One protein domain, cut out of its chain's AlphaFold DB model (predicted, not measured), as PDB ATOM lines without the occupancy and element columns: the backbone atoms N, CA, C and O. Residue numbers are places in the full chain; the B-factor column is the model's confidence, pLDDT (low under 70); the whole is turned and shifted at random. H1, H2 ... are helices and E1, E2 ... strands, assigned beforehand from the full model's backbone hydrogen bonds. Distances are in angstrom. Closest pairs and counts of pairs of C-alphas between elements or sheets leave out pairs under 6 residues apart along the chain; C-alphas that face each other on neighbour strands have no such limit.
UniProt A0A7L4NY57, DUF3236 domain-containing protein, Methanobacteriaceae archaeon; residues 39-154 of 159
ATOM      1  N   LYS A  39      44.051 -34.021 -12.042       98.00
ATOM      2  CA  LYS A  39      43.047 -34.393 -11.053       98.00
ATOM      3  C   LYS A  39      43.552 -35.506 -10.147       98.00
ATOM      4  O   LYS A  39      43.603 -36.675 -10.543       98.00
ATOM      5  N   ILE A  40      43.885 -35.127  -8.918       98.62
ATOM      6  CA  ILE A  40      44.280 -36.036  -7.840       98.62
ATOM      7  C   ILE A  40      43.080 -36.224  -6.911       98.62
ATOM      8  O   ILE A  40      42.446 -35.244  -6.531       98.62
ATOM      9  N   ILE A  41      42.758 -37.466  -6.545       98.44
ATOM     10  CA  ILE A  41      41.597 -37.791  -5.705       98.44
ATOM     11  C   ILE A  41      42.008 -38.451  -4.391       98.44
ATOM     12  O   ILE A  41      42.856 -39.342  -4.367       98.44
ATOM     13  N   ILE A  42      41.335 -38.071  -3.301       98.25
ATOM     14  CA  ILE A  42      41.439 -38.721  -1.990       98.25
ATOM     15  C   ILE A  42      40.067 -39.306  -1.607       98.25
ATOM     16  O   ILE A  42      39.151 -38.543  -1.281       98.25
ATOM     17  N   PRO A  43      39.892 -40.644  -1.586       97.31
ATOM     18  CA  PRO A  43      38.629 -41.283  -1.220       97.31
ATOM     19  C   PRO A  43      38.439 -41.285   0.299       97.31
ATOM     20  O   PRO A  43      38.744 -42.254   1.000       97.31
ATOM     21  N   THR A  44      37.980 -40.162   0.846       94.75
ATOM     22  CA  THR A  44      37.749 -40.024   2.282       94.75
ATOM     23  C   THR A  44      36.669 -39.002   2.609       94.75
ATOM     24  O   THR A  44      36.538 -37.986   1.941       94.75
ATOM     25  N   GLY A  45      35.934 -39.229   3.701       91.31
ATOM     26  CA  GLY A  45      35.062 -38.223   4.320       91.31
ATOM     27  C   GLY A  45      35.778 -37.289   5.312       91.31
ATOM     28  O   GLY A  45      35.162 -36.353   5.811       91.31
ATOM     29  N   ASN A  46      37.055 -37.531   5.632       91.81
ATOM     30  CA  ASN A  46      37.775 -36.810   6.686       91.81
ATOM     31  C   ASN A  46      38.599 -35.633   6.122       91.81
ATOM     32  O   ASN A  46      39.549 -35.845   5.369       91.81
ATOM     33  N   LYS A  47      38.264 -34.406   6.542       92.31
ATOM     34  CA  LYS A  47      38.910 -33.163   6.082       92.31
ATOM     35  C   LYS A  47      40.354 -32.986   6.569       92.31
ATOM     36  O   LYS A  47      41.156 -32.404   5.848       92.31
ATOM     37  N   GLU A  48      40.709 -33.504   7.744       92.00
ATOM     38  CA  GLU A  48      42.077 -33.419   8.287       92.00
ATOM     39  C   GLU A  48      43.064 -34.215   7.426       92.00
ATOM     40  O   GLU A  48      44.165 -33.748   7.149       92.00
ATOM     41  N   LYS A  49      42.647 -35.387   6.919       93.50
ATOM     42  CA  LYS A  49      43.462 -36.169   5.972       93.50
ATOM     43  C   LYS A  49      43.741 -35.391   4.693       93.50
ATOM     44  O   LYS A  49      44.871 -35.389   4.219       93.50
ATOM     45  N   VAL A  50      42.706 -34.755   4.140       96.31
ATOM     46  CA  VAL A  50      42.817 -33.955   2.913       96.31
ATOM     47  C   VAL A  50      43.781 -32.795   3.137       96.31
ATOM     48  O   VAL A  50      44.702 -32.608   2.348       96.31
ATOM     49  N   LYS A  51      43.644 -32.090   4.265       96.75
ATOM     50  CA  LYS A  51      44.529 -30.987   4.645       96.75
ATOM     51  C   LYS A  51      45.994 -31.424   4.771       96.75
ATOM     52  O   LYS A  51      46.857 -30.788   4.171       96.75
ATOM     53  N   GLY A  52      46.269 -32.519   5.485       96.81
ATOM     54  CA  GLY A  52      47.629 -33.052   5.637       96.81
ATOM     55  C   GLY A  52      48.259 -33.479   4.307       96.81
ATOM     56  O   GLY A  52      49.424 -33.182   4.052       96.81
ATOM     57  N   ILE A  53      47.476 -34.108   3.420       98.00
ATOM     58  CA  ILE A  53      47.922 -34.483   2.068       98.00
ATOM     59  C   ILE A  53      48.237 -33.241   1.231       98.00
ATOM     60  O   ILE A  53      49.344 -33.124   0.703       98.00
ATOM     61  N   ASN A  54      47.295 -32.301   1.133       98.12
ATOM     62  CA  ASN A  54      47.431 -31.120   0.280       98.12
ATOM     63  C   ASN A  54      48.575 -30.210   0.728       98.12
ATOM     64  O   ASN A  54      49.297 -29.687  -0.119       98.12
ATOM     65  N   HIS A  55      48.804 -30.086   2.041       97.00
ATOM     66  CA  HIS A  55      49.953 -29.353   2.570       97.00
ATOM     67  C   HIS A  55      51.274 -29.846   1.965       97.00
ATOM     68  O   HIS A  55      52.115 -29.035   1.578       97.00
ATOM     69  N   VAL A  56      51.446 -31.164   1.840       98.00
ATOM     70  CA  VAL A  56      52.663 -31.751   1.275       98.00
ATOM     71  C   VAL A  56      52.653 -31.709  -0.249       98.00
ATOM     72  O   VAL A  56      53.663 -31.327  -0.829       98.00
ATOM     73  N   LEU A  57      51.541 -32.035  -0.918       97.88
ATOM     74  CA  LEU A  57      51.457 -31.988  -2.388       97.88
ATOM     75  C   LEU A  57      51.930 -30.638  -2.947       97.88
ATOM     76  O   LEU A  57      52.764 -30.609  -3.856       97.88
ATOM     77  N   LEU A  58      51.492 -29.535  -2.332       96.94
ATOM     78  CA  LEU A  58      51.885 -28.180  -2.721       96.94
ATOM     79  C   LEU A  58      53.397 -27.935  -2.583       96.94
ATOM     80  O   LEU A  58      53.999 -27.318  -3.459       96.94
ATOM     81  N   GLN A  59      54.045 -28.473  -1.545       97.25
ATOM     82  CA  GLN A  59      55.504 -28.370  -1.363       97.25
ATOM     83  C   GLN A  59      56.296 -29.124  -2.444       97.25
ATOM     84  O   GLN A  59      57.461 -28.812  -2.696       97.25
ATOM     85  N   PHE A  60      55.685 -30.122  -3.083       97.44
ATOM     86  CA  PHE A  60      56.265 -30.875  -4.198       97.44
ATOM     87  C   PHE A  60      55.794 -30.375  -5.570       97.44
ATOM     88  O   PHE A  60      56.172 -30.951  -6.589       97.44
ATOM     89  N   GLY A  61      55.009 -29.292  -5.613       96.12
ATOM     90  CA  GLY A  61      54.526 -28.722  -6.867       96.12
ATOM     91  C   GLY A  61      53.435 -29.513  -7.557       96.12
ATOM     92  O   GLY A  61      53.254 -29.371  -8.765       96.12
ATOM     93  N   LEU A  62      52.763 -30.384  -6.815       97.38
ATOM     94  CA  LEU A  62      51.651 -31.166  -7.320       97.38
ATOM     95  C   LEU A  62      50.346 -30.378  -7.123       97.38
ATOM     96  O   LEU A  62      50.256 -29.586  -6.178       97.38
ATOM     97  N   PRO A  63      49.333 -30.577  -7.986       95.75
ATOM     98  CA  PRO A  63      48.024 -29.972  -7.790       95.75
ATOM     99  C   PRO A  63      47.418 -30.341  -6.440       95.75
ATOM    100  O   PRO A  63      47.682 -31.413  -5.887       95.75
ATOM    101  N   GLU A  64      46.549 -29.469  -5.940       97.12
ATOM    102  CA  GLU A  64      45.731 -29.794  -4.783       97.12
ATOM    103  C   GLU A  64      44.817 -30.988  -5.103       97.12
ATOM    104  O   GLU A  64      44.205 -31.049  -6.171       97.12
ATOM    105  N   ALA A  65      44.738 -31.955  -4.189       97.62
ATOM    106  CA  ALA A  65      43.877 -33.109  -4.361       97.62
ATOM    107  C   ALA A  65      42.440 -32.812  -3.922       97.62
ATOM    108  O   ALA A  65      42.183 -32.208  -2.874       97.62
ATOM    109  N   GLU A  66      41.497 -33.313  -4.713       97.31
ATOM    110  CA  GLU A  66      40.067 -33.228  -4.468       97.31
ATOM    111  C   GLU A  66      39.605 -34.358  -3.540       97.31
ATOM    112  O   GLU A  66      39.998 -35.526  -3.649       97.31
ATOM    113  N   GLN A  67      38.702 -34.017  -2.628       96.81
ATOM    114  CA  GLN A  67      38.036 -35.000  -1.790       96.81
ATOM    115  C   GLN A  67      36.978 -35.759  -2.606       96.81
ATOM    116  O   GLN A  67      36.079 -35.147  -3.178       96.81
ATOM    117  N   LEU A  68      37.018 -37.094  -2.574       95.31
ATOM    118  CA  LEU A  68      35.909 -37.946  -3.008       95.31
ATOM    119  C   LEU A  68      35.178 -38.479  -1.760       95.31
ATOM    120  O   LEU A  68      35.679 -39.401  -1.106       95.31
ATOM    121  N   PRO A  69      34.011 -37.916  -1.392       90.88
ATOM    122  CA  PRO A  69      33.338 -38.197  -0.124       90.88
ATOM    123  C   PRO A  69      32.512 -39.493  -0.176       90.88
ATOM    124  O   PRO A  69      31.321 -39.505   0.121       90.88
ATOM    125  N   ILE A  70      33.141 -40.602  -0.561       89.50
ATOM    126  CA  ILE A  70      32.514 -41.927  -0.565       89.50
ATOM    127  C   ILE A  70      32.724 -42.637   0.774       89.50
ATOM    128  O   ILE A  70      33.749 -42.472   1.444       89.50
ATOM    129  N   ASN A  71      31.759 -43.474   1.164       91.44
ATOM    130  CA  ASN A  71      31.945 -44.363   2.302       91.44
ATOM    131  C   ASN A  71      32.839 -45.539   1.900       91.44
ATOM    132  O   ASN A  71      32.429 -46.442   1.176       91.44
ATOM    133  N   THR A  72      34.065 -45.540   2.413       94.31
ATOM    134  CA  THR A  72      35.050 -46.580   2.126       94.31
ATOM    135  C   THR A  72      35.147 -47.665   3.203       94.31
ATOM    136  O   THR A  72      36.143 -48.384   3.244       94.31
ATOM    137  N   SER A  73      34.200 -47.763   4.143       94.56
ATOM    138  CA  SER A  73      34.309 -48.691   5.283       94.56
ATOM    139  C   SER A  73      34.314 -50.164   4.867       94.56
ATOM    140  O   SER A  73      35.011 -50.968   5.482       94.56
ATOM    141  N   ALA A  74      33.623 -50.518   3.779       95.44
ATOM    142  CA  ALA A  74      33.621 -51.877   3.230       95.44
ATOM    143  C   ALA A  74      35.032 -52.368   2.844       95.44
ATOM    144  O   ALA A  74      35.322 -53.564   2.916       95.44
ATOM    145  N   ALA A  75      35.949 -51.452   2.509       97.44
ATOM    146  CA  ALA A  75      37.345 -51.791   2.252       97.44
ATOM    147  C   ALA A  75      38.041 -52.395   3.482       97.44
ATOM    148  O   ALA A  75      38.947 -53.208   3.333       97.44
ATOM    149  N   ASP A  76      37.607 -52.061   4.700       97.19
ATOM    150  CA  ASP A  76      38.225 -52.563   5.929       97.19
ATOM    151  C   ASP A  76      37.863 -54.035   6.225       97.19
ATOM    152  O   ASP A  76      38.428 -54.615   7.153       97.19
ATOM    153  N   LEU A  77      36.984 -54.659   5.432       97.50
ATOM    154  CA  LEU A  77      36.736 -56.109   5.438       97.50
ATOM    155  C   LEU A  77      37.662 -56.879   4.477       97.50
ATOM    156  O   LEU A  77      37.684 -58.107   4.488       97.50
ATOM    157  N   ASN A  78      38.431 -56.171   3.643       97.69
ATOM    158  CA  ASN A  78      39.353 -56.772   2.683       97.69
ATOM    159  C   ASN A  78      40.744 -57.002   3.290       97.69
ATOM    160  O   ASN A  78      41.117 -56.416   4.307       97.69
ATOM    161  N   ARG A  79      41.548 -57.843   2.623       98.25
ATOM    162  CA  ARG A  79      42.924 -58.161   3.050       98.25
ATOM    163  C   ARG A  79      43.868 -56.960   3.009       98.25
ATOM    164  O   ARG A  79      44.820 -56.942   3.779       98.25
ATOM    165  N   LEU A  80      43.620 -55.994   2.122       98.31
ATOM    166  CA  LEU A  80      44.484 -54.831   1.883       98.31
ATOM    167  C   LEU A  80      43.651 -53.538   1.845       98.31
ATOM    168  O   LEU A  80      43.443 -52.973   0.767       98.31
ATOM    169  N   PRO A  81      43.146 -53.051   2.995       98.56
ATOM    170  CA  PRO A  81      42.169 -51.968   3.013       98.56
ATOM    171  C   PRO A  81      42.615 -50.691   2.299       98.56
ATOM    172  O   PRO A  81      41.823 -50.116   1.563       98.56
ATOM    173  N   ALA A  82      43.864 -50.239   2.464       98.50
ATOM    174  CA  ALA A  82      44.352 -49.035   1.777       98.50
ATOM    175  C   ALA A  82      44.280 -49.146   0.241       98.50
ATOM    176  O   ALA A  82      43.807 -48.222  -0.418       98.50
ATOM    177  N   ILE A  83      44.681 -50.295  -0.312       98.62
ATOM    178  CA  ILE A  83      44.635 -50.567  -1.756       98.62
ATOM    179  C   ILE A  83      43.185 -50.677  -2.229       98.62
ATOM    180  O   ILE A  83      42.819 -50.068  -3.229       98.62
ATOM    181  N   THR A  84      42.325 -51.376  -1.482       98.50
ATOM    182  CA  THR A  84      40.900 -51.474  -1.824       98.50
ATOM    183  C   THR A  84      40.233 -50.096  -1.878       98.50
ATOM    184  O   THR A  84      39.436 -49.852  -2.776       98.50
ATOM    185  N   LYS A  85      40.595 -49.157  -0.990       98.50
ATOM    186  CA  LYS A  85      40.094 -47.768  -1.048       98.50
ATOM    187  C   LYS A  85      40.528 -47.041  -2.319       98.50
ATOM    188  O   LYS A  85      39.730 -46.281  -2.861       98.50
ATOM    189  N   ALA A  86      41.755 -47.273  -2.790       98.31
ATOM    190  CA  ALA A  86      42.227 -46.698  -4.048       98.31
ATOM    191  C   ALA A  86      41.420 -47.233  -5.240       98.31
ATOM    192  O   ALA A  86      40.896 -46.442  -6.017       98.31
ATOM    193  N   ILE A  87      41.235 -48.556  -5.318       98.12
ATOM    194  CA  ILE A  87      40.450 -49.209  -6.380       98.12
ATOM    195  C   ILE A  87      39.004 -48.697  -6.381       98.12
ATOM    196  O   ILE A  87      38.498 -48.288  -7.421       98.12
ATOM    197  N   MET A  88      38.370 -48.599  -5.205       97.81
ATOM    198  CA  MET A  88      37.027 -48.019  -5.083       97.81
ATOM    199  C   MET A  88      36.930 -46.610  -5.685       97.81
ATOM    200  O   MET A  88      35.874 -46.253  -6.200       97.81
ATOM    201  N   ALA A  89      37.985 -45.797  -5.583       97.69
ATOM    202  CA  ALA A  89      38.012 -44.451  -6.148       97.69
ATOM    203  C   ALA A  89      38.189 -44.472  -7.670       97.69
ATOM    204  O   ALA A  89      37.467 -43.756  -8.364       97.69
ATOM    205  N   VAL A  90      39.109 -45.308  -8.168       97.81
ATOM    206  CA  VAL A  90      39.353 -45.514  -9.607       97.81
ATOM    207  C   VAL A  90      38.055 -45.898 -10.324       97.81
ATOM    208  O   VAL A  90      37.723 -45.308 -11.349       97.81
ATOM    209  N   ASP A  91      37.264 -46.795  -9.734       97.06
ATOM    210  CA  ASP A  91      36.022 -47.287 -10.345       97.06
ATOM    211  C   ASP A  91      34.859 -46.277 -10.305       97.06
ATOM    212  O   ASP A  91      33.882 -46.413 -11.042       97.06
ATOM    213  N   GLN A  92      34.929 -45.260  -9.441       95.62
ATOM    214  CA  GLN A  92      33.822 -44.323  -9.200       95.62
ATOM    215  C   GLN A  92      34.063 -42.918  -9.751       95.62
ATOM    216  O   GLN A  92      33.122 -42.126  -9.838       95.62
ATOM    217  N   CYS A  93      35.298 -42.566 -10.112       93.50
ATOM    218  CA  CYS A  93      35.591 -41.237 -10.627       93.50
ATOM    219  C   CYS A  93      36.710 -41.238 -11.670       93.50
ATOM    220  O   CYS A  93      37.733 -41.903 -11.536       93.50
ATOM    221  N   LYS A  94      36.545 -40.400 -12.700       95.88
ATOM    222  CA  LYS A  94      37.642 -40.077 -13.614       95.88
ATOM    223  C   LYS A  94      38.637 -39.178 -12.883       95.88
ATOM    224  O   LYS A  94      38.267 -38.075 -12.463       95.88
ATOM    225  N   CYS A  95      39.864 -39.660 -12.751       97.06
ATOM    226  CA  CYS A  95      41.003 -38.985 -12.141       97.06
ATOM    227  C   CYS A  95      42.301 -39.461 -12.804       97.06
ATOM    228  O   CYS A  95      42.287 -40.452 -13.530       97.06
ATOM    229  N   ASP A  96      43.398 -38.747 -12.561       98.12
ATOM    230  CA  ASP A  96      44.725 -39.124 -13.057       98.12
ATOM    231  C   ASP A  96      45.508 -39.901 -11.989       98.12
ATOM    232  O   ASP A  96      46.254 -40.829 -12.303       98.12
ATOM    233  N   VAL A  97      45.330 -39.515 -10.722       98.69
ATOM    234  CA  VAL A  97      46.019 -40.081  -9.557       98.69
ATOM    235  C   VAL A  97      45.032 -40.252  -8.407       98.69
ATOM    236  O   VAL A  97      44.193 -39.383  -8.158       98.69
ATOM    237  N   VAL A  98      45.188 -41.334  -7.647       98.75
ATOM    238  CA  VAL A  98      44.493 -41.538  -6.373       98.75
ATOM    239  C   VAL A  98      45.505 -41.609  -5.238       98.75
ATOM    240  O   VAL A  98      46.474 -42.360  -5.310       98.75
ATOM    241  N   VAL A  99      45.254 -40.864  -4.163       98.69
ATOM    242  CA  VAL A  99      45.981 -40.959  -2.892       98.69
ATOM    243  C   VAL A  99      45.034 -41.545  -1.851       98.69
ATOM    244  O   VAL A  99      44.146 -40.863  -1.341       98.69
ATOM    245  N   ALA A 100      45.208 -42.823  -1.523       98.31
ATOM    246  CA  ALA A 100      44.381 -43.505  -0.534       98.31
ATOM    247  C   ALA A 100      45.185 -43.845   0.720       98.31
ATOM    248  O   ALA A 100      46.354 -44.219   0.656       98.31
ATOM    249  N   ARG A 101      44.529 -43.769   1.881       98.12
ATOM    250  CA  ARG A 101      45.106 -44.179   3.163       98.12
ATOM    251  C   ARG A 101      44.143 -45.057   3.944       98.12
ATOM    252  O   ARG A 101      42.984 -44.695   4.177       98.12
ATOM    253  N   GLY A 102      44.641 -46.186   4.425       97.50
ATOM    254  CA  GLY A 102      43.872 -47.137   5.217       97.50
ATOM    255  C   GLY A 102      44.765 -48.022   6.069       97.50
ATOM    256  O   GLY A 102      45.942 -47.734   6.268       97.50
ATOM    257  N   ARG A 103      44.190 -49.104   6.585       98.38
ATOM    258  CA  ARG A 103      44.956 -50.142   7.272       98.38
ATOM    259  C   ARG A 103      45.823 -50.900   6.260       98.38
ATOM    260  O   ARG A 103      45.383 -51.109   5.129       98.38
ATOM    261  N   LEU A 104      47.026 -51.298   6.676       98.44
ATOM    262  CA  LEU A 104      47.949 -52.082   5.846       98.44
ATOM    263  C   LEU A 104      47.375 -53.474   5.523       98.44
ATOM    264  O   LEU A 104      47.370 -53.886   4.369       98.44
ATOM    265  N   GLY A 105      46.844 -54.171   6.531       98.06
ATOM    266  CA  GLY A 105      46.250 -55.497   6.390       98.06
ATOM    267  C   GLY A 105      45.286 -55.829   7.530       98.06
ATOM    268  O   GLY A 105      44.226 -55.208   7.658       98.06
ATOM    269  N   VAL A 106      45.637 -56.810   8.366       98.25
ATOM    270  CA  VAL A 106      44.823 -57.229   9.525       98.25
ATOM    271  C   VAL A 106      44.685 -56.117  10.583       98.25
ATOM    272  O   VAL A 106      45.526 -55.218  10.645       98.25
ATOM    273  N   PRO A 107      43.648 -56.134  11.442       98.25
ATOM    274  CA  PRO A 107      43.564 -55.235  12.596       98.25
ATOM    275  C   PRO A 107      44.866 -55.217  13.414       98.25
ATOM    276  O   PRO A 107      45.402 -56.267  13.750       98.25
ATOM    277  N   GLY A 108      45.390 -54.023  13.705       97.62
ATOM    278  CA  GLY A 108      46.670 -53.847  14.408       97.62
ATOM    279  C   GLY A 108      47.915 -53.776  13.513       97.62
ATOM    280  O   GLY A 108      48.983 -53.452  14.018       97.62
ATOM    281  N   SER A 109      47.805 -53.973  12.194       98.12
ATOM    282  CA  SER A 109      48.955 -53.957  11.268       98.12
ATOM    283  C   SER A 109      49.543 -52.570  10.961       98.12
ATOM    284  O   SER A 109      50.407 -52.455  10.101       98.12
ATOM    285  N   GLY A 110      49.012 -51.500  11.553       98.00
ATOM    286  CA  GLY A 110      49.349 -50.125  11.175       98.00
ATOM    287  C   GLY A 110      48.645 -49.663   9.897       98.00
ATOM    288  O   GLY A 110      47.698 -50.300   9.416       98.00
ATOM    289  N   SER A 111      49.078 -48.522   9.371       98.12
ATOM    290  CA  SER A 111      48.510 -47.896   8.175       98.12
ATOM    291  C   SER A 111      49.401 -48.055   6.955       98.12
ATOM    292  O   SER A 111      50.605 -48.275   7.053       98.12
ATOM    293  N   MET A 112      48.769 -47.907   5.797       98.62
ATOM    294  CA  MET A 112      49.413 -47.746   4.507       98.62
ATOM    295  C   MET A 112      48.801 -46.532   3.810       98.62
ATOM    296  O   MET A 112      47.571 -46.400   3.761       98.62
ATOM    297  N   LEU A 113      49.661 -45.679   3.261       98.75
ATOM    298  CA  LEU A 113      49.304 -44.695   2.245       98.75
ATOM    299  C   LEU A 113      49.788 -45.218   0.898       98.75
ATOM    300  O   LEU A 113      50.922 -45.678   0.781       98.75
ATOM    301  N   VAL A 114      48.929 -45.160  -0.110       98.88
ATOM    302  CA  VAL A 114      49.217 -45.625  -1.465       98.88
ATOM    303  C   VAL A 114      48.857 -44.538  -2.467       98.88
ATOM    304  O   VAL A 114      47.812 -43.897  -2.343       98.88
ATOM    305  N   ILE A 115      49.737 -44.338  -3.444       98.88
ATOM    306  CA  ILE A 115      49.514 -43.463  -4.590       98.88
ATOM    307  C   ILE A 115      49.398 -44.352  -5.822       98.88
ATOM    308  O   ILE A 115      50.328 -45.103  -6.131       98.88
ATOM    309  N   THR A 116      48.264 -44.286  -6.509       98.75
ATOM    310  CA  THR A 116      48.022 -45.043  -7.740       98.75
ATOM    311  C   THR A 116      47.783 -44.115  -8.910       98.75
ATOM    312  O   THR A 116      47.388 -42.962  -8.735       98.75
ATOM    313  N   ASP A 117      47.982 -44.641 -10.107       98.06
ATOM    314  CA  ASP A 117      47.488 -44.012 -11.318       98.06
ATOM    315  C   ASP A 117      45.987 -44.281 -11.540       98.06
ATOM    316  O   ASP A 117      45.302 -44.877 -10.698       98.06
ATOM    317  N   ASN A 118      45.488 -43.851 -12.698       97.00
ATOM    318  CA  ASN A 118      44.093 -43.975 -13.111       97.00
ATOM    319  C   ASN A 118      43.646 -45.400 -13.485       97.00
ATOM    320  O   ASN A 118      42.465 -45.609 -13.736       97.00
ATOM    321  N   ASN A 119      44.563 -46.370 -13.508       97.25
ATOM    322  CA  ASN A 119      44.282 -47.791 -13.709       97.25
ATOM    323  C   ASN A 119      44.511 -48.600 -12.418       97.25
ATOM    324  O   ASN A 119      44.538 -49.830 -12.450       97.25
ATOM    325  N   GLY A 120      44.725 -47.930 -11.280       97.69
ATOM    326  CA  GLY A 120      44.997 -48.578  -9.997       97.69
ATOM    327  C   GLY A 120      46.404 -49.177  -9.881       97.69
ATOM    328  O   GLY A 120      46.677 -49.901  -8.921       97.69
ATOM    329  N   ARG A 121      47.320 -48.878 -10.813       98.31
ATOM    330  CA  ARG A 121      48.724 -49.300 -10.725       98.31
ATOM    331  C   ARG A 121      49.404 -48.479  -9.633       98.31
ATOM    332  O   ARG A 121      49.315 -47.253  -9.620       98.31
ATOM    333  N   ILE A 122      50.062 -49.152  -8.692       98.69
ATOM    334  CA  ILE A 122      50.730 -48.494  -7.565       98.69
ATOM    335  C   ILE A 122      52.005 -47.816  -8.065       98.69
ATOM    336  O   ILE A 122      52.912 -48.483  -8.553       98.69
ATOM    337  N   LEU A 123      52.075 -46.498  -7.895       98.44
ATOM    338  CA  LEU A 123      53.233 -45.676  -8.246       98.44
ATOM    339  C   LEU A 123      54.228 -45.603  -7.085       98.44
ATOM    340  O   LEU A 123      55.438 -45.680  -7.271       98.44
ATOM    341  N   THR A 124      53.714 -45.442  -5.866       98.75
ATOM    342  CA  THR A 124      54.503 -45.420  -4.630       98.75
ATOM    343  C   THR A 124      53.589 -45.636  -3.423       98.75
ATOM    344  O   THR A 124      52.363 -45.535  -3.516       98.75
ATOM    345  N   ALA A 125      54.175 -45.954  -2.274       98.75
ATOM    346  CA  ALA A 125      53.449 -46.163  -1.027       98.75
ATOM    347  C   ALA A 125      54.342 -45.917   0.192       98.75
ATOM    348  O   ALA A 125      55.570 -45.907   0.088       98.75
ATOM    349  N   THR A 126      53.736 -45.804   1.363       98.62
ATOM    350  CA  THR A 126      54.438 -45.883   2.645       98.62
ATOM    351  C   THR A 126      53.566 -46.563   3.697       98.62
ATOM    352  O   THR A 126      52.372 -46.783   3.482       98.62
ATOM    353  N   THR A 127      54.153 -46.861   4.849       98.44
ATOM    354  CA  THR A 127      53.467 -47.428   6.007       98.44
ATOM    355  C   THR A 127      53.832 -46.670   7.270       98.44
ATOM    356  O   THR A 127      54.980 -46.252   7.410       98.44
ATOM    357  N   SER A 128      52.910 -46.582   8.227       97.88
ATOM    358  CA  SER A 128      53.228 -46.108   9.574       97.88
ATOM    359  C   SER A 128      52.813 -47.120  10.646       97.88
ATOM    360  O   SER A 128      51.902 -47.931  10.423       97.88
ATOM    361  N   PRO A 129      53.444 -47.076  11.835       97.50
ATOM    362  CA  PRO A 129      53.029 -47.892  12.968       97.50
ATOM    363  C   PRO A 129      51.550 -47.673  13.335       97.50
ATOM    364  O   PRO A 129      50.955 -46.662  12.958       97.50
ATOM    365  N   PRO A 130      50.942 -48.582  14.113       97.06
ATOM    366  CA  PRO A 130      49.629 -48.357  14.707       97.06
ATOM    367  C   PRO A 130      49.582 -47.093  15.576       97.06
ATOM    368  O   PRO A 130      50.517 -46.815  16.330       97.06
ATOM    369  N   HIS A 131      48.440 -46.399  15.562       93.69
ATOM    370  CA  HIS A 131      48.201 -45.199  16.376       93.69
ATOM    371  C   HIS A 131      48.477 -45.400  17.871       93.69
ATOM    372  O   HIS A 131      49.021 -44.513  18.523       93.69
ATOM    373  N   VAL A 132      48.188 -46.594  18.401       95.75
ATOM    374  CA  VAL A 132      48.454 -46.945  19.806       95.75
ATOM    375  C   VAL A 132      49.936 -46.854  20.193       95.75
ATOM    376  O   VAL A 132      50.234 -46.683  21.373       95.75
ATOM    377  N   LEU A 133      50.853 -46.932  19.220       96.25
ATOM    378  CA  LEU A 133      52.294 -46.815  19.442       96.25
ATOM    379  C   LEU A 133      52.791 -45.379  19.248       96.25
ATOM    380  O   LEU A 133      53.478 -44.857  20.120       96.25
ATOM    381  N   HIS A 134      52.451 -44.730  18.127       93.38
ATOM    382  CA  HIS A 134      53.037 -43.424  17.794       93.38
ATOM    383  C   HIS A 134      52.319 -42.230  18.432       93.38
ATOM    384  O   HIS A 134      52.944 -41.185  18.589       93.38
ATOM    385  N   LYS A 135      51.022 -42.340  18.763       93.81
ATOM    386  CA  LYS A 135      50.179 -41.310  19.419       93.81
ATOM    387  C   LYS A 135      50.119 -39.914  18.767       93.81
ATOM    388  O   LYS A 135      49.471 -39.025  19.304       93.81
ATOM    389  N   LYS A 136      50.788 -39.714  17.632       94.81
ATOM    390  CA  LYS A 136      50.666 -38.526  16.776       94.81
ATOM    391  C   LYS A 136      49.237 -38.352  16.251       94.81
ATOM    392  O   LYS A 136      48.552 -39.344  15.990       94.81
ATOM    393  N   ASP A 137      48.841 -37.101  16.040       95.44
ATOM    394  CA  ASP A 137      47.569 -36.748  15.418       95.44
ATOM    395  C   ASP A 137      47.506 -37.178  13.941       95.44
ATOM    396  O   ASP A 137      48.513 -37.491  13.297       95.44
ATOM    397  N   LEU A 138      46.286 -37.228  13.408       93.50
ATOM    398  CA  LEU A 138      46.025 -37.753  12.076       93.50
ATOM    399  C   LEU A 138      46.639 -36.892  10.966       93.50
ATOM    400  O   LEU A 138      47.162 -37.460  10.008       93.50
ATOM    401  N   GLU A 139      46.567 -35.563  11.080       95.62
ATOM    402  CA  GLU A 139      47.074 -34.629  10.068       95.62
ATOM    403  C   GLU A 139      48.594 -34.776   9.924       95.62
ATOM    404  O   GLU A 139      49.082 -35.004   8.814       95.62
ATOM    405  N   THR A 140      49.318 -34.765  11.048       95.56
ATOM    406  CA  THR A 140      50.777 -34.930  11.087       95.56
ATOM    407  C   THR A 140      51.215 -36.248  10.456       95.56
ATOM    408  O   THR A 140      52.081 -36.264   9.585       95.56
ATOM    409  N   VAL A 141      50.605 -37.371  10.852       96.81
ATOM    410  CA  VAL A 141      51.015 -38.699  10.356       96.81
ATOM    411  C   VAL A 141      50.751 -38.841   8.866       96.81
ATOM    412  O   VAL A 141      51.574 -39.393   8.143       96.81
ATOM    413  N   VAL A 142      49.603 -38.354   8.397       96.94
ATOM    414  CA  VAL A 142      49.255 -38.402   6.975       96.94
ATOM    415  C   VAL A 142      50.238 -37.563   6.153       96.94
ATOM    416  O   VAL A 142      50.662 -38.015   5.090       96.94
ATOM    417  N   GLY A 143      50.623 -36.382   6.651       97.88
ATOM    418  CA  GLY A 143      51.641 -35.530   6.032       97.88
ATOM    419  C   GLY A 143      53.005 -36.222   5.939       97.88
ATOM    420  O   GLY A 143      53.585 -36.311   4.858       97.88
ATOM    421  N   GLU A 144      53.489 -36.793   7.045       98.06
ATOM    422  CA  GLU A 144      54.743 -37.562   7.065       98.06
ATOM    423  C   GLU A 144      54.707 -38.742   6.088       98.06
ATOM    424  O   GLU A 144      55.688 -39.023   5.396       98.06
ATOM    425  N   GLU A 145      53.572 -39.437   6.011       98.56
ATOM    426  CA  GLU A 145      53.422 -40.588   5.135       98.56
ATOM    427  C   GLU A 145      53.523 -40.198   3.651       98.56
ATOM    428  O   GLU A 145      54.292 -40.799   2.892       98.56
ATOM    429  N   ILE A 146      52.770 -39.187   3.213       98.38
ATOM    430  CA  ILE A 146      52.827 -38.766   1.810       98.38
ATOM    431  C   ILE A 146      54.196 -38.182   1.459       98.38
ATOM    432  O   ILE A 146      54.729 -38.483   0.393       98.38
ATOM    433  N   GLU A 147      54.819 -37.435   2.372       98.44
ATOM    434  CA  GLU A 147      56.176 -36.937   2.179       98.44
ATOM    435  C   GLU A 147      57.159 -38.091   1.940       98.44
ATOM    436  O   GLU A 147      57.939 -38.059   0.987       98.44
ATOM    437  N   GLN A 148      57.111 -39.138   2.766       98.50
ATOM    438  CA  GLN A 148      57.960 -40.316   2.589       98.50
ATOM    439  C   GLN A 148      57.693 -41.017   1.253       98.50
ATOM    440  O   GLN A 148      58.642 -41.414   0.571       98.50
ATOM    441  N   ALA A 149      56.422 -41.143   0.858       98.62
ATOM    442  CA  ALA A 149      56.030 -41.765  -0.403       98.62
ATOM    443  C   ALA A 149      56.562 -40.999  -1.632       98.62
ATOM    444  O   ALA A 149      56.961 -41.629  -2.614       98.62
ATOM    445  N   LEU A 150      56.626 -39.665  -1.576       98.50
ATOM    446  CA  LEU A 150      57.188 -38.829  -2.644       98.50
ATOM    447  C   LEU A 150      58.727 -38.791  -2.605       98.50
ATOM    448  O   LEU A 150      59.385 -38.883  -3.644       98.50
ATOM    449  N   ASN A 151      59.327 -38.731  -1.414       98.31
ATOM    450  CA  ASN A 151      60.782 -38.719  -1.248       98.31
ATOM    451  C   ASN A 151      61.438 -40.029  -1.713       98.31
ATOM    452  O   ASN A 151      62.512 -39.991  -2.316       98.31
ATOM    453  N   ARG A 152      60.806 -41.192  -1.489       97.75
ATOM    454  CA  ARG A 152      61.379 -42.494  -1.892       97.75
ATOM    455  C   ARG A 152      61.509 -42.676  -3.407       97.75
ATOM    456  O   ARG A 152      62.369 -43.430  -3.843       97.75
ATOM    457  N   ILE A 153      60.707 -41.954  -4.193       97.75
ATOM    458  CA  ILE A 153      60.827 -41.874  -5.659       97.75
ATOM    459  C   ILE A 153      61.631 -40.643  -6.108       97.75
ATOM    460  O   ILE A 153      61.625 -40.299  -7.284       97.75
ATOM    461  N   ARG A 154      62.326 -39.963  -5.182       97.25
ATOM    462  CA  ARG A 154      63.172 -38.778  -5.419       97.25
ATOM    463  C   ARG A 154      62.448 -37.607  -6.094       97.25
ATOM    464  O   ARG A 154      63.087 -36.815  -6.793       97.25
TER     465      ARG A 154
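Overview. This is residues 39 to 154 of the 159 residues of the protein "DUF3236 domain-containing protein" of Methanobacteriaceae archaeon (UniProt A0A7L4NY57). A twisted five-stranded sheet forms the middle layer, with H1 and H5 side by side over one face and H3 over the other, making three layers. Short H2 meets H3 at a corner, while H4 lies beyond the end of E5, off the sheet. The 116 printed residues include five named helices and five named strands, in the order E1 H1 E2 H2 H3 E3 E4 E5 H4 H5; the class is mixed, helices and strands. The mixed sheet runs E2 E1 E3 E4 E5. The whole is compact and rounded, with a radius of gyration of the C-alphas of 12.8 A and spans of 34 by 30 by 25 A.

Arrangement. Start at E1, residues 40 to 43, whose parallel neighbour is E2, residues 66 to 68; look for N 42 and O 66, 2.9 A apart. Between them comes H1, residues 47 to 59, in a strand-helix-strand unit, two parallel neighbours joined through a helix, with a right-handed crossover. H1 is on the sheet at a height of 10.0 A. Next come H2, residues 73 to 77, which only grazes the sheet, and H3, residues 81 to 90; they touch only at the corner, closest at C-alphas 75 and 81, 4.9 A apart. H3 is on the opposite face from H1, height 6.7 A, and runs along E3, residues 97 to 103, at 23 degrees on the local plane. E2, H2, H3 and E3 form a split unit, with E1 between the strands and a right-handed crossover; E1 and E3 are parallel, with N 41 and O 97 2.9 A apart. E3, E4, residues 111 to 117, and E5, residues 122 to 128, form a meander, each strand the antiparallel neighbour of the one before; find N 100 and O 114 at 2.9 A, and N 113 and O 126 at 2.9 A. H4, residues 131 to 134, is apart from H5, residues 138 to 151. H5 touches H1 at a shallow tilt of 33 degrees, only just short of steep, the same way; C-alphas 52 and 143 are closest, 4.7 A. Every O i to N i+4 pair is within hydrogen-bond range in H3 and H5; H1 has 7 of 9, H2 0 of 1 but 2 of 2 O i to N i+3 pairs, and H4 is too short.

Along the chain. Find C-alpha 40 at (44.280, -36.036, -7.840), where E1 begins. H1 spans 18.8 A, H3 14.5 A, E3 19.6 A, E4 19.9 A and E5 17.5 A. H5 runs 19.9 A to C-alpha 151 at (60.782, -38.719, -1.248).

Size, cuts and confidence. The farthest C-alphas, Lys 94 and Leu 133, are 36.8 A apart. The printed part has no cut and no long link; its mean pLDDT is 97.0, and no printed residue is under 70.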